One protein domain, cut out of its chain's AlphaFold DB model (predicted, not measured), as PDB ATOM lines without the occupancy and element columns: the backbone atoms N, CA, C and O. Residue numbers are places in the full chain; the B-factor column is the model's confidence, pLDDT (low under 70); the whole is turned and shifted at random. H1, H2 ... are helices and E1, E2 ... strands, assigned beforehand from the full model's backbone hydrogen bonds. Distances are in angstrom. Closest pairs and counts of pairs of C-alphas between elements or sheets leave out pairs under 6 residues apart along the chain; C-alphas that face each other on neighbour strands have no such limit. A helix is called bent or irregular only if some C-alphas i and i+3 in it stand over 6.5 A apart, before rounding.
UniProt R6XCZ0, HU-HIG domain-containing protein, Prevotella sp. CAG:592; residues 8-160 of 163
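This is residues 8 to 160 of the 163 residues of the protein "HU-HIG domain-containing protein" of Prevotella sp. CAG:592 (UniProt R6XCZ0). The domain is an open frame of two lobes with an empty middle, bridged by two strands of chain, residues 33 to 38 and residues 118 to 127 with H4. One lobe is a strongly twisted sheet, E2, E1, E5 in that order, with H5 at its side and H6 grazing it; the other is the two-stranded antiparallel ribbon E3 and E4, with the end of the long helix H2 packed on E3 and H1 folded back at the start of H2. The printed part has 153 residues with six named helices and five named strands, in the order E1 E2 H1 H2 E3 H3 E4 H4 E5 H5 H6; the three-stranded sheet is mixed and the class is mixed, helices and strands. It is only just extended, close to loose, with a radius of gyration of the C-alphas of 22.4 A, and it is flat, spanning 59 by 55 by 29 A.

E1, residues 8 to 15, begins at C-alpha 8 (37.367, -5.484, 8.732) and is 23.0 A long. E2 is residues 27 to 32 and E5 residues 135 to 139. H5 is residues 140 to 143, H4 residues 128 to 134. H6, residues 146 to 158, is 18.5 A long and ends at C-alpha 158 (33.353, 15.258, 28.373). H1, residues 39 to 51, is irregular, with C-alphas 48 and 51 7.3 A apart. H2, residues 55 to 74, is 28.7 A long and starts at (28.007, -32.300, 7.146). E3, residues 85 to 93, is 24.6 A long; H3 is residues 104 to 107; E4, residues 108 to 117, is 25.4 A long.

E1 and E2 form a hairpin, antiparallel, with N 12 and O 30 2.9 A apart. E5 is parallel to E1, with N 11 and O 138 2.9 A apart. H5 is on this sheet at a height of 7.1 A, over none of its strands. H6 only grazes it with residues 153 to 156. H5 and H6 are close but not clearly touching; their closest C-alphas, Asn 141 and Lys 149, are 5.6 A apart. E3 and E4 are antiparallel, with N 90 and O 112 2.9 A apart; E3 bends by 50 degrees at residue 88, E4 by 55 degrees at residue 113. The closest C-alphas of H2 and E3, Val 73 and Tyr 88, are 6.1 A apart. H2, with residues 55 to 62 alone, touches H1 at a steep tilt of 62 degrees, opposite ways; the closest C-alphas are Ala 47 and Arg 55, 5.3 A. E1 is apart from E3 and E4. Each O i to N i+4 pair is within hydrogen-bond range in H2, H4 and H6, and 8 of 9 in H1; H3 and H5 are too short for one.

The two C-alphas farthest apart, Glu 100 and Ser 147, are 64.9 A apart. The printed part has no cut. The link from E1 to E2, 11 residues, is long. Residues 48 to 53, of which 48 to 51 belong to H1, stand free. The mean pLDDT of the printed part is 93.0, with residues 50, 51 and 123 under 70.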
ATOM      1  N   LYS A   8      38.006  -6.530   7.928       94.25
ATOM      2  CA  LYS A   8      37.367  -5.484   8.732       94.25
ATOM      3  C   LYS A   8      37.403  -5.882  10.198       94.25
ATOM      4  O   LYS A   8      36.890  -6.939  10.552       94.25
ATOM      5  N   LEU A   9      37.964  -5.024  11.045       95.75
ATOM      6  CA  LEU A   9      37.928  -5.182  12.497       95.75
ATOM      7  C   LEU A   9      37.295  -3.947  13.123       95.75
ATOM      8  O   LEU A   9      37.698  -2.815  12.837       95.75
ATOM      9  N   TYR A  10      36.306  -4.167  13.984       97.75
ATOM     10  CA  TYR A  10      35.765  -3.080  14.780       97.75
ATOM     11  C   TYR A  10      36.655  -2.827  15.992       97.75
ATOM     12  O   TYR A  10      37.217  -3.755  16.575       97.75
ATOM     13  N   TYR A  11      36.783  -1.565  16.381       97.75
ATOM     14  CA  TYR A  11      37.454  -1.174  17.611       97.75
ATOM     15  C   TYR A  11      36.524  -0.354  18.494       97.75
ATOM     16  O   TYR A  11      35.649   0.359  18.007       97.75
ATOM     17  N   GLN A  12      36.733  -0.429  19.802       96.94
ATOM     18  CA  GLN A  12      36.059   0.419  20.775       96.94
ATOM     19  C   GLN A  12      37.100   1.243  21.524       96.94
ATOM     20  O   GLN A  12      38.126   0.708  21.949       96.94
ATOM     21  N   LEU A  13      36.831   2.537  21.684       97.25
ATOM     22  CA  LEU A  13      37.673   3.407  22.493       97.25
ATOM     23  C   LEU A  13      37.395   3.195  23.982       97.25
ATOM     24  O   LEU A  13      36.254   2.980  24.392       97.25
ATOM     25  N   PHE A  14      38.445   3.269  24.789       95.25
ATOM     26  CA  PHE A  14      38.362   3.329  26.241       95.25
ATOM     27  C   PHE A  14      39.437   4.273  26.778       95.25
ATOM     28  O   PHE A  14      40.503   4.419  26.180       95.25
ATOM     29  N   GLN A  15      39.148   4.923  27.900       96.06
ATOM     30  CA  GLN A  15      40.079   5.834  28.547       96.06
ATOM     31  C   GLN A  15      40.929   5.090  29.577       96.06
ATOM     32  O   GLN A  15      40.432   4.230  30.308       96.06
ATOM     33  N   ASN A  16      42.212   5.433  29.645       95.62
ATOM     34  CA  ASN A  16      43.083   4.980  30.713       95.62
ATOM     35  C   ASN A  16      42.818   5.773  31.997       95.62
ATOM     36  O   ASN A  16      43.112   6.965  32.071       95.62
ATOM     37  N   ASN A  17      42.330   5.077  33.019       94.38
ATOM     38  CA  ASN A  17      41.989   5.663  34.315       94.38
ATOM     39  C   ASN A  17      43.004   5.326  35.420       94.38
ATOM     40  O   ASN A  17      42.712   5.518  36.596       94.38
ATOM     41  N   VAL A  18      44.193   4.831  35.064       94.94
ATOM     42  CA  VAL A  18      45.282   4.592  36.022       94.94
ATOM     43  C   VAL A  18      45.963   5.925  36.343       94.94
ATOM     44  O   VAL A  18      46.683   6.451  35.497       94.94
ATOM     45  N   ALA A  19      45.722   6.464  37.542       92.31
ATOM     46  CA  ALA A  19      46.147   7.811  37.950       92.31
ATOM     47  C   ALA A  19      47.664   8.043  37.829       92.31
ATOM     48  O   ALA A  19      48.087   9.049  37.267       92.31
ATOM     49  N   ASP A  20      48.478   7.072  38.252       94.44
ATOM     50  CA  ASP A  20      49.947   7.172  38.212       94.44
ATOM     51  C   ASP A  20      50.540   6.890  36.820       94.44
ATOM     52  O   ASP A  20      51.757   6.877  36.617       94.44
ATOM     53  N   SER A  21      49.691   6.634  35.822       94.19
ATOM     54  CA  SER A  21      50.143   6.420  34.457       94.19
ATOM     55  C   SER A  21      50.518   7.742  33.798       94.19
ATOM     56  O   SER A  21      49.743   8.696  33.782       94.19
ATOM     57  N   LYS A  22      51.649   7.755  33.085       93.94
ATOM     58  CA  LYS A  22      52.019   8.864  32.182       93.94
ATOM     59  C   LYS A  22      50.941   9.170  31.133       93.94
ATOM     60  O   LYS A  22      50.895  10.276  30.605       93.94
ATOM     61  N   PHE A  23      50.078   8.197  30.845       94.38
ATOM     62  CA  PHE A  23      48.989   8.298  29.881       94.38
ATOM     63  C   PHE A  23      47.611   8.375  30.556       94.38
ATOM     64  O   PHE A  23      46.611   7.965  29.962       94.38
ATOM     65  N   TYR A  24      47.544   8.823  31.813       94.00
ATOM     66  CA  TYR A  24      46.280   9.025  32.517       94.00
ATOM     67  C   TYR A  24      45.357   9.960  31.720       94.00
ATOM     68  O   TYR A  24      45.800  10.974  31.171       94.00
ATOM     69  N   GLN A  25      44.082   9.574  31.632       94.62
ATOM     70  CA  GLN A  25      43.018  10.210  30.851       94.62
ATOM     71  C   GLN A  25      43.222  10.226  29.324       94.62
ATOM     72  O   GLN A  25      42.443  10.857  28.608       94.62
ATOM     73  N   MET A  26      44.210   9.497  28.791       95.19
ATOM     74  CA  MET A  26      44.358   9.290  27.346       95.19
ATOM     75  C   MET A  26      43.511   8.113  26.855       95.19
ATOM     76  O   MET A  26      43.159   7.209  27.617       95.19
ATOM     77  N   TRP A  27      43.184   8.123  25.564       96.56
ATOM     78  CA  TRP A  27      42.307   7.137  24.936       96.56
ATOM     79  C   TRP A  27      43.091   6.065  24.187       96.56
ATOM     80  O   TRP A  27      44.020   6.359  23.439       96.56
ATOM     81  N   TYR A  28      42.649   4.824  24.344       96.94
ATOM     82  CA  TYR A  28      43.164   3.650  23.656       96.94
ATOM     83  C   TYR A  28      42.036   2.946  22.910       96.94
ATOM     84  O   TYR A  28      40.861   3.084  23.246       96.94
ATOM     85  N   ALA A  29      42.400   2.159  21.902       97.38
ATOM     86  CA  ALA A  29      41.476   1.290  21.194       97.38
ATOM     87  C   ALA A  29      41.667  -0.160  21.647       97.38
ATOM     88  O   ALA A  29      42.793  -0.628  21.811       97.38
ATOM     89  N   LYS A  30      40.564  -0.892  21.798       96.81
ATOM     90  CA  LYS A  30      40.560  -2.355  21.910       96.81
ATOM     91  C   LYS A  30      39.788  -2.963  20.751       96.81
ATOM     92  O   LYS A  30      38.805  -2.378  20.292       96.81
ATOM     93  N   ALA A  31      40.217  -4.135  20.294       97.00
ATOM     94  CA  ALA A  31      39.468  -4.906  19.312       97.00
ATOM     95  C   ALA A  31      38.071  -5.236  19.855       97.00
ATOM     96  O   ALA A  31      37.905  -5.569  21.032       97.00
ATOM     97  N   LYS A  32      37.063  -5.129  18.995       96.81
ATOM     98  CA  LYS A  32      35.686  -5.488  19.299       96.81
ATOM     99  C   LYS A  32      35.164  -6.395  18.193       96.81
ATOM    100  O   LYS A  32      35.120  -6.020  17.025       96.81
ATOM    101  N   HIS A  33      34.785  -7.603  18.582       95.56
ATOM    102  CA  HIS A  33      34.208  -8.594  17.684       95.56
ATOM    103  C   HIS A  33      32.686  -8.458  17.699       95.56
ATOM    104  O   HIS A  33      32.104  -8.132  18.737       95.56
ATOM    105  N   ILE A  34      32.065  -8.643  16.533       95.44
ATOM    106  CA  ILE A  34      30.609  -8.536  16.365       95.44
ATOM    107  C   ILE A  34      29.892  -9.841  16.699       95.44
ATOM    108  O   ILE A  34      28.705  -9.804  16.993       95.44
ATOM    109  N   ASP A  35      30.611 -10.960  16.643       94.31
ATOM    110  CA  ASP A  35      30.049 -12.291  16.814       94.31
ATOM    111  C   ASP A  35      31.149 -13.306  17.169       94.31
ATOM    112  O   ASP A  35      32.342 -13.003  17.039       94.31
ATOM    113  N   THR A  36      30.747 -14.497  17.609       95.88
ATOM    114  CA  THR A  36      31.608 -15.667  17.816       95.88
ATOM    115  C   THR A  36      31.033 -16.859  17.065       95.88
ATOM    116  O   THR A  36      29.997 -17.385  17.447       95.88
ATOM    117  N   VAL A  37      31.748 -17.320  16.038       96.12
ATOM    118  CA  VAL A  37      31.380 -18.534  15.298       96.12
ATOM    119  C   VAL A  37      31.764 -19.758  16.124       96.12
ATOM    120  O   VAL A  37      32.935 -19.948  16.462       96.12
ATOM    121  N   THR A  38      30.780 -20.586  16.449       96.88
ATOM    122  CA  THR A  38      30.962 -21.850  17.165       96.88
ATOM    123  C   THR A  38      31.584 -22.927  16.273       96.88
ATOM    124  O   THR A  38      31.639 -22.817  15.046       96.88
ATOM    125  N   PHE A  39      32.042 -24.018  16.890       95.88
ATOM    126  CA  PHE A  39      32.606 -25.153  16.160       95.88
ATOM    127  C   PHE A  39      31.598 -25.786  15.182       95.88
ATOM    128  O   PHE A  39      31.944 -26.071  14.036       95.88
ATOM    129  N   ASP A  40      30.334 -25.924  15.591       95.50
ATOM    130  CA  ASP A  40      29.267 -26.474  14.746       95.50
ATOM    131  C   ASP A  40      28.890 -25.554  13.580       95.50
ATOM    132  O   ASP A  40      28.615 -26.027  12.469       95.50
ATOM    133  N   GLU A  41      28.887 -24.240  13.805       95.62
ATOM    134  CA  GLU A  41      28.661 -23.251  12.749       95.62
ATOM    135  C   GLU A  41      29.811 -23.254  11.742       95.62
ATOM    136  O   GLU A  41      29.560 -23.213  10.537       95.62
ATOM    137  N   LEU A  42      31.060 -23.399  12.202       94.44
ATOM    138  CA  LEU A  42      32.217 -23.563  11.324       94.44
ATOM    139  C   LEU A  42      32.104 -24.834  10.469       94.44
ATOM    140  O   LEU A  42      32.290 -24.763   9.255       94.44
ATOM    141  N   ILE A  43      31.752 -25.980  11.064       94.12
ATOM    142  CA  ILE A  43      31.530 -27.239  10.327       94.12
ATOM    143  C   ILE A  43      30.452 -27.051   9.257       94.12
ATOM    144  O   ILE A  43      30.618 -27.473   8.110       94.12
ATOM    145  N   THR A  44      29.351 -26.394   9.620       92.88
ATOM    146  CA  THR A  44      28.240 -26.121   8.702       92.88
ATOM    147  C   THR A  44      28.683 -25.204   7.561       92.88
ATOM    148  O   THR A  44      28.406 -25.488   6.397       92.88
ATOM    149  N   HIS A  45      29.446 -24.153   7.864       92.19
ATOM    150  CA  HIS A  45      30.030 -23.267   6.861       92.19
ATOM    151  C   HIS A  45      30.963 -24.024   5.898       92.19
ATOM    152  O   HIS A  45      30.855 -23.869   4.681       92.19
ATOM    153  N   MET A  46      31.834 -24.897   6.411       91.38
ATOM    154  CA  MET A  46      32.744 -25.710   5.595       91.38
ATOM    155  C   MET A  46      31.999 -26.667   4.659       91.38
ATOM    156  O   MET A  46      32.341 -26.752   3.475       91.38
ATOM    157  N   ALA A  47      30.982 -27.361   5.178       91.00
ATOM    158  CA  ALA A  47      30.162 -28.288   4.403       91.00
ATOM    159  C   ALA A  47      29.434 -27.576   3.250       91.00
ATOM    160  O   ALA A  47      29.376 -28.110   2.144       91.00
ATOM    161  N   ASN A  48      28.950 -26.354   3.488       88.62
ATOM    162  CA  ASN A  48      28.190 -25.587   2.502       88.62
ATOM    163  C   ASN A  48      29.058 -24.929   1.418       88.62
ATOM    164  O   ASN A  48      28.602 -24.796   0.286       88.62
ATOM    165  N   HIS A  49      30.280 -24.489   1.743       80.31
ATOM    166  CA  HIS A  49      31.085 -23.681   0.818       80.31
ATOM    167  C   HIS A  49      32.188 -24.448   0.084       80.31
ATOM    168  O   HIS A  49      32.441 -24.163  -1.084       80.31
ATOM    169  N   ASN A  50      32.879 -25.378   0.750       63.25
ATOM    170  CA  ASN A  50      34.247 -25.714   0.332       63.25
ATOM    171  C   ASN A  50      34.512 -27.199   0.099       63.25
ATOM    172  O   ASN A  50      35.482 -27.534  -0.576       63.25
ATOM    173  N   VAL A  51      33.725 -28.083   0.709       66.88
ATOM    174  CA  VAL A  51      34.176 -29.463   0.929       66.88
ATOM    175  C   VAL A  51      33.364 -30.469   0.104       66.88
ATOM    176  O   VAL A  51      33.881 -31.532  -0.214       66.88
ATOM    177  N   GLY A  52      32.127 -30.144  -0.301       77.25
ATOM    178  CA  GLY A  52      31.281 -31.017  -1.138       77.25
ATOM    179  C   GLY A  52      30.883 -32.346  -0.478       77.25
ATOM    180  O   GLY A  52      30.188 -33.156  -1.087       77.25
ATOM    181  N   PHE A  53      31.307 -32.571   0.768       87.81
ATOM    182  CA  PHE A  53      30.971 -33.740   1.569       87.81
ATOM    183  C   PHE A  53      29.797 -33.438   2.512       87.81
ATOM    184  O   PHE A  53      29.649 -32.300   2.970       87.81
ATOM    185  N   PRO A  54      28.988 -34.455   2.867       90.12
ATOM    186  CA  PRO A  54      27.921 -34.296   3.846       90.12
ATOM    187  C   PRO A  54      28.450 -33.748   5.175       90.12
ATOM    188  O   PRO A  54      29.525 -34.143   5.634       90.12
ATOM    189  N   ARG A  55      27.654 -32.907   5.849       92.31
ATOM    190  CA  ARG A  55      28.007 -32.300   7.146       92.31
ATOM    191  C   ARG A  55      28.515 -33.323   8.169       92.31
ATOM    192  O   ARG A  55      29.462 -33.033   8.889       92.31
ATOM    193  N   GLY A  56      27.925 -34.521   8.206       92.62
ATOM    194  CA  GLY A  56      28.356 -35.596   9.108       92.62
ATOM    195  C   GLY A  56      29.801 -36.054   8.875       92.62
ATOM    196  O   GLY A  56      30.532 -36.269   9.837       92.62
ATOM    197  N   VAL A  57      30.245 -36.119   7.615       94.44
ATOM    198  CA  VAL A  57      31.631 -36.475   7.268       94.44
ATOM    199  C   VAL A  57      32.588 -35.370   7.708       94.44
ATOM    200  O   VAL A  57      33.584 -35.651   8.369       94.44
ATOM    201  N   VAL A  58      32.261 -34.109   7.404       94.38
ATOM    202  CA  VAL A  58      33.077 -32.954   7.820       94.38
ATOM    203  C   VAL A  58      33.188 -32.895   9.344       94.38
ATOM    204  O   VAL A  58      34.280 -32.702   9.871       94.38
ATOM    205  N   SER A  59      32.082 -33.131  10.054       95.25
ATOM    206  CA  SER A  59      32.061 -33.200  11.516       95.25
ATOM    207  C   SER A  59      33.002 -34.278  12.050       95.25
ATOM    208  O   SER A  59      33.803 -33.987  12.932       95.25
ATOM    209  N   GLY A  60      32.942 -35.497  11.502       96.19
ATOM    210  CA  GLY A  60      33.812 -36.596  11.925       96.19
ATOM    211  C   GLY A  60      35.294 -36.264  11.745       96.19
ATOM    212  O   GLY A  60      36.076 -36.420  12.676       96.19
ATOM    213  N   VAL A  61      35.668 -35.711  10.587       95.38
ATOM    214  CA  VAL A  61      37.057 -35.307  10.309       95.38
ATOM    215  C   VAL A  61      37.530 -34.216  11.272       95.38
ATOM    216  O   VAL A  61      38.639 -34.303  11.793       95.38
ATOM    217  N   MET A  62      36.704 -33.200  11.532       95.69
ATOM    218  CA  MET A  62      37.071 -32.096  12.425       95.69
ATOM    219  C   MET A  62      37.194 -32.543  13.887       95.69
ATOM    220  O   MET A  62      38.069 -32.048  14.593       95.69
ATOM    221  N   MET A  63      36.365 -33.488  14.336       96.75
ATOM    222  CA  MET A  63      36.487 -34.097  15.666       96.75
ATOM    223  C   MET A  63      37.785 -34.903  15.782       96.75
ATOM    224  O   MET A  63      38.596 -34.621  16.659       96.75
ATOM    225  N   SER A  64      38.046 -35.806  14.830       97.25
ATOM    226  CA  SER A  64      39.294 -36.582  14.801       97.25
ATOM    227  C   SER A  64      40.537 -35.693  14.717       97.25
ATOM    228  O   SER A  64      41.564 -36.001  15.313       97.25
ATOM    229  N   PHE A  65      40.452 -34.560  14.015       96.12
ATOM    230  CA  PHE A  65      41.524 -33.571  13.976       96.12
ATOM    231  C   PHE A  65      41.847 -33.006  15.368       96.12
ATOM    232  O   PHE A  65      43.024 -32.907  15.720       96.12
ATOM    233  N   VAL A  66      40.829 -32.651  16.161       96.50
ATOM    234  CA  VAL A  66      41.023 -32.160  17.534       96.50
ATOM    235  C   VAL A  66      41.661 -33.241  18.403       96.50
ATOM    236  O   VAL A  66      42.640 -32.951  19.090       96.50
ATOM    237  N   ASP A  67      41.178 -34.482  18.317       97.56
ATOM    238  CA  ASP A  67      41.715 -35.607  19.091       97.56
ATOM    239  C   ASP A  67      43.198 -35.846  18.783       97.56
ATOM    240  O   ASP A  67      44.034 -35.847  19.689       97.56
ATOM    241  N   CYS A  68      43.560 -35.955  17.500       97.56
ATOM    242  CA  CYS A  68      44.948 -36.152  17.084       97.56
ATOM    243  C   CYS A  68      45.849 -34.970  17.473       97.56
ATOM    244  O   CYS A  68      47.006 -35.167  17.850       97.56
ATOM    245  N   LEU A  69      45.346 -33.733  17.391       97.31
ATOM    246  CA  LEU A  69      46.096 -32.555  17.822       97.31
ATOM    247  C   LEU A  69      46.414 -32.641  19.316       97.31
ATOM    248  O   LEU A  69      47.573 -32.451  19.691       97.31
ATOM    249  N   LEU A  70      45.410 -32.934  20.148       96.50
ATOM    250  CA  LEU A  70      45.561 -33.040  21.599       96.50
ATOM    251  C   LEU A  70      46.493 -34.191  21.995       96.50
ATOM    252  O   LEU A  70      47.342 -34.015  22.869       96.50
ATOM    253  N   GLU A  71      46.402 -35.328  21.307       97.88
ATOM    254  CA  GLU A  71      47.297 -36.466  21.512       97.88
ATOM    255  C   GLU A  71      48.764 -36.083  21.260       97.88
ATOM    256  O   GLU A  71      49.640 -36.318  22.095       97.88
ATOM    257  N   LEU A  72      49.047 -35.440  20.123       98.31
ATOM    258  CA  LEU A  72      50.410 -35.074  19.750       98.31
ATOM    259  C   LEU A  72      51.005 -34.020  20.691       98.31
ATOM    260  O   LEU A  72      52.168 -34.145  21.083       98.31
ATOM    261  N   VAL A  73      50.236 -33.000  21.088       97.31
ATOM    262  CA  VAL A  73      50.747 -31.987  22.029       97.31
ATOM    263  C   VAL A  73      50.968 -32.563  23.427       97.31
ATOM    264  O   VAL A  73      51.953 -32.197  24.067       97.31
ATOM    265  N   ALA A  74      50.139 -33.514  23.877       96.88
ATOM    266  CA  ALA A  74      50.346 -34.227  25.139       96.88
ATOM    267  C   ALA A  74      51.650 -35.049  25.141       96.88
ATOM    268  O   ALA A  74      52.279 -35.216  26.181       96.88
ATOM    269  N   GLN A  75      52.120 -35.479  23.965       97.69
ATOM    270  CA  GLN A  75      53.427 -36.120  23.773       97.69
ATOM    271  C   GLN A  75      54.591 -35.112  23.660       97.69
ATOM    272  O   GLN A  75      55.643 -35.435  23.108       97.69
ATOM    273  N   SER A  76      54.420 -33.875  24.143       96.81
ATOM    274  CA  SER A  76      55.414 -32.794  24.071       96.81
ATOM    275  C   SER A  76      55.829 -32.407  22.638       96.81
ATOM    276  O   SER A  76      56.912 -31.848  22.425       96.81
ATOM    277  N   LYS A  77      54.980 -32.671  21.635       98.06
ATOM    278  CA  LYS A  77      55.218 -32.254  20.246       98.06
ATOM    279  C   LYS A  77      54.549 -30.912  19.963       98.06
ATOM    280  O   LYS A  77      53.576 -30.513  20.598       98.06
ATOM    281  N   LYS A  78      55.070 -30.216  18.956       97.50
ATOM    282  CA  LYS A  78      54.400 -29.064  18.348       97.50
ATOM    283  C   LYS A  78      53.667 -29.531  17.096       97.50
ATOM    284  O   LYS A  78      54.233 -30.296  16.319       97.50
ATOM    285  N   VAL A  79      52.441 -29.061  16.890       97.50
ATOM    286  CA  VAL A  79      51.620 -29.419  15.724       97.50
ATOM    287  C   VAL A  79      51.482 -28.193  14.831       97.50
ATOM    288  O   VAL A  79      50.811 -27.226  15.191       97.50
ATOM    289  N   GLN A  80      52.152 -28.210  13.678       94.31
ATOM    290  CA  GLN A  80      52.103 -27.126  12.697       94.31
ATOM    291  C   GLN A  80      50.990 -27.369  11.673       94.31
ATOM    292  O   GLN A  80      50.954 -28.409  11.020       94.31
ATOM    293  N   LEU A  81      50.122 -26.377  11.481       92.25
ATOM    294  CA  LEU A  81      49.070 -26.376  10.464       92.25
ATOM    295  C   LEU A  81      49.504 -25.578   9.231       92.25
ATOM    296  O   LEU A  81      48.972 -24.507   8.942       92.25
ATOM    297  N   GLY A  82      50.505 -26.087   8.513       87.00
ATOM    298  CA  GLY A  82      51.043 -25.441   7.311       87.00
ATOM    299  C   GLY A  82      51.445 -23.979   7.551       87.00
ATOM    300  O   GLY A  82      52.172 -23.675   8.501       87.00
ATOM    301  N   ASP A  83      50.939 -23.079   6.701       85.88
ATOM    302  CA  ASP A  83      51.189 -21.633   6.773       85.88
ATOM    303  C   ASP A  83      50.295 -20.901   7.798       85.88
ATOM    304  O   ASP A  83      50.457 -19.698   7.983       85.88
ATOM    305  N   LEU A  84      49.367 -21.585   8.485       88.88
ATOM    306  CA  LEU A  84      48.494 -20.954   9.483       88.88
ATOM    307  C   LEU A  84      49.254 -20.650  10.779       88.88
ATOM    308  O   LEU A  84      49.212 -19.532  11.298       88.88
ATOM    309  N   GLY A  85      49.958 -21.645  11.310       92.12
ATOM    310  CA  GLY A  85      50.680 -21.516  12.570       92.12
ATOM    311  C   GLY A  85      50.873 -22.838  13.290       92.12
ATOM    312  O   GLY A  85      50.672 -23.910  12.718       92.12
ATOM    313  N   THR A  86      51.259 -22.751  14.558       95.44
ATOM    314  CA  THR A  86      51.707 -23.900  15.343       95.44
ATOM    315  C   THR A  86      51.031 -23.936  16.705       95.44
ATOM    316  O   THR A  86      51.078 -22.962  17.459       95.44
ATOM    317  N   PHE A  87      50.455 -25.090  17.035       97.94
ATOM    318  CA  PHE A  87      49.995 -25.429  18.376       97.94
ATOM    319  C   PHE A  87      51.133 -26.037  19.193       97.94
ATOM    320  O   PHE A  87      51.897 -26.866  18.693       97.94
ATOM    321  N   TYR A  88      51.265 -25.616  20.448       97.56
ATOM    322  CA  TYR A  88      52.300 -26.098  21.359       97.56
ATOM    323  C   TYR A  88      51.896 -25.894  22.822       97.56
ATOM    324  O   TYR A  88      51.057 -25.045  23.126       97.56
ATOM    325  N   LEU A  89      52.512 -26.648  23.732       97.94
ATOM    326  CA  LEU A  89      52.375 -26.421  25.171       97.94
ATOM    327  C   LEU A  89      53.357 -25.343  25.638       97.94
ATOM    328  O   LEU A  89      54.526 -25.339  25.248       97.94
ATOM    329  N   ASN A  90      52.879 -24.435  26.482       96.81
ATOM    330  CA  ASN A  90      53.686 -23.427  27.155       96.81
ATOM    331  C   ASN A  90      53.612 -23.623  28.669       96.81
ATOM    332  O   ASN A  90      52.534 -23.896  29.193       96.81
ATOM    333  N   LEU A  91      54.727 -23.393  29.361       96.75
ATOM    334  CA  LEU A  91      54.813 -23.449  30.818       96.75
ATOM    335  C   LEU A  91      54.934 -22.043  31.411       96.75
ATOM    336  O   LEU A  91      55.579 -21.162  30.837       96.75
ATOM    337  N   THR A  92      54.339 -21.847  32.580       97.31
ATOM    338  CA  THR A  92      54.592 -20.693  33.445       97.31
ATOM    339  C   THR A  92      55.226 -21.196  34.730       97.31
ATOM    340  O   THR A  92      54.734 -22.150  35.330       97.31
ATOM    341  N   SER A  93      56.323 -20.572  35.155       98.00
ATOM    342  CA  SER A  93      57.047 -20.955  36.366       98.00
ATOM    343  C   SER A  93      57.373 -19.753  37.247       98.00
ATOM    344  O   SER A  93      57.444 -18.616  36.778       98.00
ATOM    345  N   LYS A  94      57.582 -20.020  38.536       97.75
ATOM    346  CA  LYS A  94      58.243 -19.098  39.463       97.75
ATOM    347  C   LYS A  94      59.740 -19.439  39.540       97.75
ATOM    348  O   LYS A  94      60.098 -20.618  39.440       97.75
ATOM    349  N   PRO A  95      60.623 -18.447  39.726       96.31
ATOM    350  CA  PRO A  95      62.059 -18.694  39.786       96.31
ATOM    351  C   PRO A  95      62.444 -19.498  41.038       96.31
ATOM    352  O   PRO A  95      61.784 -19.402  42.072       96.31
ATOM    353  N   ALA A  96      63.531 -20.264  40.939       98.06
ATOM    354  CA  ALA A  96      64.278 -20.788  42.084       98.06
ATOM    355  C   ALA A  96      65.546 -19.939  42.277       98.06
ATOM    356  O   ALA A  96      66.065 -19.385  41.306       98.06
ATOM    357  N   ALA A  97      66.031 -19.806  43.514       96.69
ATOM    358  CA  ALA A  97      67.203 -18.976  43.803       96.69
ATOM    359  C   ALA A  97      68.510 -19.608  43.292       96.69
ATOM    360  O   ALA A  97      69.433 -18.883  42.917       96.69
ATOM    361  N   LYS A  98      68.576 -20.944  43.241       97.56
ATOM    362  CA  LYS A  98      69.679 -21.716  42.653       97.56
ATOM    363  C   LYS A  98      69.167 -22.767  41.676       97.56
ATOM    364  O   LYS A  98      67.998 -23.146  41.713       97.56
ATOM    365  N   TYR A  99      70.063 -23.251  40.817       96.25
ATOM    366  CA  TYR A  99      69.744 -24.270  39.817       96.25
ATOM    367  C   TYR A  99      69.290 -25.585  40.468       96.25
ATOM    368  O   TYR A  99      68.271 -26.149  40.083       96.25
ATOM    369  N   GLU A 100      70.001 -26.027  41.504       97.19
ATOM    370  CA  GLU A 100      69.755 -27.283  42.222       97.19
ATOM    371  C   GLU A 100      68.489 -27.234  43.088       97.19
ATOM    372  O   GLU A 100      67.969 -28.269  43.493       97.19
ATOM    373  N   GLU A 101      67.993 -26.029  43.376       97.38
ATOM    374  CA  GLU A 101      66.781 -25.793  44.163       97.38
ATOM    375  C   GLU A 101      65.516 -25.794  43.291       97.38
ATOM    376  O   GLU A 101      64.409 -25.726  43.823       97.38
ATOM    377  N   PHE A 102      65.642 -25.861  41.959       97.88
ATOM    378  CA  PHE A 102      64.475 -25.914  41.088       97.88
ATOM    379  C   PHE A 102      63.763 -27.263  41.216       97.88
ATOM    380  O   PHE A 102      64.299 -28.316  40.874       97.88
ATOM    381  N   ASN A 103      62.501 -27.216  41.626       97.31
ATOM    382  CA  ASN A 103      61.630 -28.370  41.734       97.31
ATOM    383  C   ASN A 103      60.422 -28.187  40.813       97.31
ATOM    384  O   ASN A 103      59.677 -27.220  40.935       97.31
ATOM    385  N   ALA A 104      60.184 -29.134  39.906       97.06
ATOM    386  CA  ALA A 104      59.076 -29.034  38.960       97.06
ATOM    387  C   ALA A 104      57.703 -28.898  39.648       97.06
ATOM    388  O   ALA A 104      56.893 -28.097  39.200       97.06
ATOM    389  N   ALA A 105      57.457 -29.619  40.744       96.50
ATOM    390  CA  ALA A 105      56.179 -29.583  41.456       96.50
ATOM    391  C   ALA A 105      55.937 -28.259  42.199       96.50
ATOM    392  O   ALA A 105      54.790 -27.882  42.427       96.50
ATOM    393  N   GLU A 106      56.999 -27.545  42.574       96.19
ATOM    394  CA  GLU A 106      56.885 -26.276  43.296       96.19
ATOM    395  C   GLU A 106      57.006 -25.063  42.378       96.19
ATOM    396  O   GLU A 106      56.363 -24.036  42.614       96.19
ATOM    397  N   ASN A 107      57.881 -25.147  41.377       98.25
ATOM    398  CA  ASN A 107      58.253 -24.029  40.529       98.25
ATOM    399  C   ASN A 107      57.425 -23.945  39.250       98.25
ATOM    400  O   ASN A 107      57.246 -22.833  38.757       98.25
ATOM    401  N   ILE A 108      56.915 -25.056  38.703       97.88
ATOM    402  CA  ILE A 108      55.997 -25.011  37.557       97.88
ATOM    403  C   ILE A 108      54.596 -24.709  38.082       97.88
ATOM    404  O   ILE A 108      54.028 -25.470  38.854       97.88
ATOM    405  N   MET A 109      54.050 -23.579  37.645       97.56
ATOM    406  CA  MET A 109      52.764 -23.064  38.109       97.56
ATOM    407  C   MET A 109      51.614 -23.479  37.194       97.56
ATOM    408  O   MET A 109      50.513 -23.723  37.672       97.56
ATOM    409  N   ASP A 110      51.856 -23.513  35.881       97.06
ATOM    410  CA  ASP A 110      50.826 -23.804  34.883       97.06
ATOM    411  C   ASP A 110      51.436 -24.382  33.598       97.06
ATOM    412  O   ASP A 110      52.580 -24.074  33.242       97.06
ATOM    413  N   CYS A 111      50.646 -25.187  32.887       96.25
ATOM    414  CA  CYS A 111      50.924 -25.701  31.552       96.25
ATOM    415  C   CYS A 111      49.674 -25.541  30.685       96.25
ATOM    416  O   CYS A 111      48.625 -26.108  30.984       96.25
ATOM    417  N   GLY A 112      49.786 -24.805  29.579       96.56
ATOM    418  CA  GLY A 112      48.643 -24.500  28.724       96.56
ATOM    419  C   GLY A 112      48.927 -24.676  27.241       96.56
ATOM    420  O   GLY A 112      50.017 -24.367  26.756       96.56
ATOM    421  N   LEU A 113      47.903 -25.106  26.498       97.12
ATOM    422  CA  LEU A 113      47.921 -25.091  25.038       97.12
ATOM    423  C   LEU A 113      47.946 -23.641  24.529       97.12
ATOM    424  O   LEU A 113      47.215 -22.762  25.004       97.12
ATOM    425  N   ARG A 114      48.816 -23.385  23.557       96.94
ATOM    426  CA  ARG A 114      48.973 -22.098  22.882       96.94
ATOM    427  C   ARG A 114      49.005 -22.301  21.377       96.94
ATOM    428  O   ARG A 114      49.420 -23.347  20.883       96.94
ATOM    429  N   PHE A 115      48.592 -21.260  20.667       96.00
ATOM    430  CA  PHE A 115      48.710 -21.152  19.222       96.00
ATOM    431  C   PHE A 115      49.521 -19.904  18.883       96.00
ATOM    432  O   PHE A 115      49.274 -18.831  19.437       96.00
ATOM    433  N   ILE A 116      50.476 -20.045  17.969       92.50
ATOM    434  CA  ILE A 116      51.216 -18.925  17.389       92.50
ATOM    435  C   ILE A 116      51.032 -18.928  15.875       92.50
ATOM    436  O   ILE A 116      51.190 -19.965  15.234       92.50
ATOM    437  N   SER A 117      50.696 -17.768  15.306       90.50
ATOM    438  CA  SER A 117      50.566 -17.602  13.858       90.50
ATOM    439  C   SER A 117      51.896 -17.850  13.153       90.50
ATOM    440  O   SER A 117      52.960 -17.534  13.693       90.50
ATOM    441  N   SER A 118      51.846 -18.373  11.927       86.88
ATOM    442  CA  SER A 118      53.052 -18.473  11.110       86.88
ATOM    443  C   SER A 118      53.628 -17.085  10.835       86.88
ATOM    444  O   SER A 118      52.904 -16.150  10.496       86.88
ATOM    445  N   GLN A 119      54.947 -16.963  10.954       78.50
ATOM    446  CA  GLN A 119      55.684 -15.729  10.667       78.50
ATOM    447  C   GLN A 119      56.428 -15.810   9.326       78.50
ATOM    448  O   GLN A 119      57.244 -14.945   9.020       78.50
ATOM    449  N   THR A 120      56.167 -16.850   8.530       76.62
ATOM    450  CA  THR A 120      56.746 -17.014   7.194       76.62
ATOM    451  C   THR A 120      56.076 -16.081   6.191       76.62
ATOM    452  O   THR A 120      54.852 -15.932   6.195       76.62
ATOM    453  N   GLU A 121      56.848 -15.550   5.246       70.94
ATOM    454  CA  GLU A 121      56.339 -14.731   4.133       70.94
ATOM    455  C   GLU A 121      55.751 -15.567   2.976       70.94
ATOM    456  O   GLU A 121      55.624 -15.088   1.850       70.94
ATOM    457  N   ASN A 122      55.374 -16.817   3.260       70.12
ATOM    458  CA  ASN A 122      54.785 -17.762   2.314       70.12
ATOM    459  C   ASN A 122      53.402 -17.298   1.806       70.12
ATOM    460  O   ASN A 122      52.958 -16.174   2.044       70.12
ATOM    461  N   LYS A 123      52.700 -18.178   1.081       66.50
ATOM    462  CA  LYS A 123      51.509 -17.870   0.274       66.50
ATOM    463  C   LYS A 123      50.462 -17.020   1.001       66.50
ATOM    464  O   LYS A 123      49.940 -16.083   0.391       66.50
ATOM    465  N   ASP A 124      50.210 -17.309   2.276       70.00
ATOM    466  CA  ASP A 124      49.184 -16.636   3.075       70.00
ATOM    467  C   ASP A 124      49.707 -15.448   3.922       70.00
ATOM    468  O   ASP A 124      48.880 -14.706   4.448       70.00
ATOM    469  N   ASN A 125      51.034 -15.217   3.978       77.75
ATOM    470  CA  ASN A 125      51.772 -14.186   4.744       77.75
ATOM    471  C   ASN A 125      50.986 -13.605   5.930       77.75
ATOM    472  O   ASN A 125      50.352 -12.551   5.839       77.75
ATOM    473  N   LEU A 126      51.082 -14.306   7.056       81.56
ATOM    474  CA  LEU A 126      50.364 -13.995   8.287       81.56
ATOM    475  C   LEU A 126      51.162 -13.092   9.241       81.56
ATOM    476  O   LEU A 126      50.824 -12.960  10.419       81.56
ATOM    477  N   THR A 127      52.208 -12.427   8.743       84.00
ATOM    478  CA  THR A 127      52.977 -11.482   9.555       84.00
ATOM    479  C   THR A 127      52.109 -10.298   9.986       84.00
ATOM    480  O   THR A 127      51.215  -9.844   9.267       84.00
ATOM    481  N   ARG A 128      52.415  -9.723  11.155       84.62
ATOM    482  CA  ARG A 128      51.680  -8.567  11.707       84.62
ATOM    483  C   ARG A 128      51.584  -7.396  10.723       84.62
ATOM    484  O   ARG A 128      50.542  -6.751  10.640       84.62
ATOM    485  N   SER A 129      52.661  -7.126   9.983       85.62
ATOM    486  CA  SER A 129      52.710  -6.039   8.997       85.62
ATOM    487  C   SER A 129      51.767  -6.303   7.821       85.62
ATOM    488  O   SER A 129      50.974  -5.432   7.465       85.62
ATOM    489  N   ALA A 130      51.797  -7.517   7.261       85.12
ATOM    490  CA  ALA A 130      50.913  -7.909   6.167       85.12
ATOM    491  C   ALA A 130      49.439  -7.886   6.596       85.12
ATOM    492  O   ALA A 130      48.618  -7.264   5.922       85.12
ATOM    493  N   PHE A 131      49.120  -8.458   7.761       85.31
ATOM    494  CA  PHE A 131      47.768  -8.408   8.318       85.31
ATOM    495  C   PHE A 131      47.284  -6.979   8.533       85.31
ATOM    496  O   PHE A 131      46.179  -6.649   8.127       85.31
ATOM    497  N   THR A 132      48.104  -6.106   9.123       89.25
ATOM    498  CA  THR A 132      47.698  -4.714   9.375       89.25
ATOM    499  C   THR A 132      47.351  -3.991   8.074       89.25
ATOM    500  O   THR A 132      46.355  -3.276   8.027       89.25
ATOM    501  N   LYS A 133      48.119  -4.218   6.999       89.06
ATOM    502  CA  LYS A 133      47.844  -3.637   5.672       89.06
ATOM    503  C   LYS A 133      46.555  -4.166   5.037       89.06
ATOM    504  O   LYS A 133      45.923  -3.446   4.275       89.06
ATOM    505  N   ALA A 134      46.176  -5.408   5.331       88.62
ATOM    506  CA  ALA A 134      44.979  -6.041   4.782       88.62
ATOM    507  C   ALA A 134      43.676  -5.668   5.515       88.62
ATOM    508  O   ALA A 134      42.589  -5.995   5.032       88.62
ATOM    509  N   MET A 135      43.772  -5.019   6.678       92.31
ATOM    510  CA  MET A 135      42.635  -4.708   7.542       92.31
ATOM    511  C   MET A 135      42.190  -3.249   7.417       92.31
ATOM    512  O   MET A 135      42.992  -2.322   7.379       92.31
ATOM    513  N   SER A 136      40.876  -3.047   7.461       94.25
ATOM    514  CA  SER A 136      40.230  -1.760   7.697       94.25
ATOM    515  C   SER A 136      39.676  -1.710   9.123       94.25
ATOM    516  O   SER A 136      39.017  -2.649   9.585       94.25
ATOM    517  N   PHE A 137      39.934  -0.613   9.836       95.75
ATOM    518  CA  PHE A 137      39.481  -0.427  11.214       95.75
ATOM    519  C   PHE A 137      38.267   0.495  11.255       95.75
ATOM    520  O   PHE A 137      38.314   1.618  10.752       95.75
ATOM    521  N   LYS A 138      37.175   0.034  11.870       96.50
ATOM    522  CA  LYS A 138      35.939   0.817  12.017       96.50
ATOM    523  C   LYS A 138      35.572   0.969  13.484       96.50
ATOM    524  O   LYS A 138      35.710   0.031  14.261       96.50
ATOM    525  N   ASN A 139      35.098   2.144  13.879       96.25
ATOM    526  CA  ASN A 139      34.638   2.335  15.249       96.25
ATOM    527  C   ASN A 139      33.371   1.492  15.480       96.25
ATOM    528  O   ASN A 139      32.455   1.521  14.667       96.25
ATOM    529  N   PHE A 140      33.309   0.729  16.569       96.38
ATOM    530  CA  PHE A 140      32.164  -0.122  16.895       96.38
ATOM    531  C   PHE A 140      30.869   0.678  17.084       96.38
ATOM    532  O   PHE A 140      29.794   0.182  16.758       96.38
ATOM    533  N   ASN A 141      30.962   1.937  17.520       94.69
ATOM    534  CA  ASN A 141      29.804   2.813  17.683       94.69
ATOM    535  C   ASN A 141      29.065   3.062  16.356       94.69
ATOM    536  O   ASN A 141      27.897   3.425  16.385       94.69
ATOM    537  N   THR A 142      29.685   2.823  15.189       94.19
ATOM    538  CA  THR A 142      28.987   2.921  13.891       94.19
ATOM    539  C   THR A 142      27.945   1.821  13.676       94.19
ATOM    540  O   THR A 142      27.244   1.847  12.674       94.19
ATOM    541  N   LEU A 143      27.905   0.801  14.536       93.75
ATOM    542  CA  LEU A 143      26.867  -0.234  14.529       93.75
ATOM    543  C   LEU A 143      25.671   0.135  15.418       93.75
ATOM    544  O   LEU A 143      24.661  -0.563  15.400       93.75
ATOM    545  N   MET A 144      25.796   1.190  16.223       93.62
ATOM    546  CA  MET A 144      24.722   1.671  17.085       93.62
ATOM    547  C   MET A 144      23.722   2.501  16.279       93.62
ATOM    548  O   MET A 144      24.038   3.019  15.209       93.62
ATOM    549  N   ARG A 145      22.520   2.681  16.831       95.06
ATOM    550  CA  ARG A 145      21.593   3.705  16.336       95.06
ATOM    551  C   ARG A 145      22.220   5.086  16.528       95.06
ATOM    552  O   ARG A 145      22.926   5.305  17.513       95.06
ATOM    553  N   GLU A 146      21.908   6.024  15.638       94.75
ATOM    554  CA  GLU A 146      22.502   7.370  15.665       94.75
ATOM    555  C   GLU A 146      22.308   8.084  17.012       94.75
ATOM    556  O   GLU A 146      23.255   8.669  17.532       94.75
ATOM    557  N   SER A 147      21.135   7.953  17.643       94.44
ATOM    558  CA  SER A 147      20.878   8.515  18.978       94.44
ATOM    559  C   SER A 147      21.839   7.973  20.040       94.44
ATOM    560  O   SER A 147      22.422   8.736  20.806       94.44
ATOM    561  N   ASP A 148      22.037   6.654  20.063       95.38
ATOM    562  CA  ASP A 148      22.854   5.973  21.069       95.38
ATOM    563  C   ASP A 148      24.337   6.298  20.852       95.38
ATOM    564  O   ASP A 148      25.071   6.589  21.799       95.38
ATOM    565  N   LYS A 149      24.759   6.339  19.583       94.69
ATOM    566  CA  LYS A 149      26.095   6.781  19.189       94.69
ATOM    567  C   LYS A 149      26.365   8.210  19.660       94.69
ATOM    568  O   LYS A 149      27.414   8.459  20.248       94.69
ATOM    569  N   MET A 150      25.437   9.140  19.425       93.56
ATOM    570  CA  MET A 150      25.590  10.538  19.841       93.56
ATOM    571  C   MET A 150      25.743  10.670  21.359       93.56
ATOM    572  O   MET A 150      26.615  11.410  21.817       93.56
ATOM    573  N   LEU A 151      24.944   9.930  22.133       94.44
ATOM    574  CA  LEU A 151      25.031   9.922  23.595       94.44
ATOM    575  C   LEU A 151      26.400   9.427  24.077       94.44
ATOM    576  O   LEU A 151      27.054  10.098  24.876       94.44
ATOM    577  N   VAL A 152      26.870   8.293  23.549       93.25
ATOM    578  CA  VAL A 152      28.172   7.717  23.919       93.25
ATOM    579  C   VAL A 152      29.325   8.636  23.515       93.25
ATOM    580  O   VAL A 152      30.245   8.861  24.304       93.25
ATOM    581  N   ASP A 153      29.287   9.189  22.303       93.81
ATOM    582  CA  ASP A 153      30.339  10.074  21.802       93.81
ATOM    583  C   ASP A 153      30.402  11.380  22.616       93.81
ATOM    584  O   ASP A 153      31.495  11.882  22.877       93.81
ATOM    585  N   THR A 154      29.257  11.908  23.060       94.44
ATOM    586  CA  THR A 154      29.189  13.114  23.907       94.44
ATOM    587  C   THR A 154      29.776  12.847  25.288       94.44
ATOM    588  O   THR A 154      30.714  13.530  25.693       94.44
ATOM    589  N   ALA A 155      29.326  11.779  25.953       93.25
ATOM    590  CA  ALA A 155      29.827  11.392  27.270       93.25
ATOM    591  C   ALA A 155      31.337  11.085  27.267       93.25
ATOM    592  O   ALA A 155      32.034  11.318  28.253       93.25
ATOM    593  N   ASN A 156      31.870  10.555  26.163       94.00
ATOM    594  CA  ASN A 156      33.309  10.338  26.025       94.00
ATOM    595  C   ASN A 156      34.072  11.653  25.814       94.00
ATOM    596  O   ASN A 156      35.144  11.823  26.387       94.00
ATOM    597  N   LYS A 157      33.533  12.608  25.047       93.00
ATOM    598  CA  LYS A 157      34.176  13.920  24.853       93.00
ATOM    599  C   LYS A 157      34.309  14.705  26.158       93.00
ATOM    600  O   LYS A 157      35.340  15.336  26.359       93.00
ATOM    601  N   GLU A 158      33.320  14.622  27.044       92.50
ATOM    602  CA  GLU A 158      33.353  15.258  28.373       92.50
ATOM    603  C   GLU A 158      34.490  14.741  29.261       92.50
ATOM    604  O   GLU A 158      34.966  15.450  30.142       92.50
ATOM    605  N   LYS A 159      34.965  13.516  29.015       90.69
ATOM    606  CA  LYS A 159      36.065  12.900  29.764       90.69
ATOM    607  C   LYS A 159      37.439  13.238  29.202       90.69
ATOM    608  O   LYS A 159      38.435  12.777  29.755       90.69
ATOM    609  N   ASN A 160      37.527  13.965  28.090       90.31
ATOM    610  CA  ASN A 160      38.817  14.298  27.502       90.31
ATOM    611  C   ASN A 160      39.683  15.063  28.499       90.31
ATOM    612  O   ASN A 160      39.215  15.980  29.168       90.31
TER     613      ASN A 160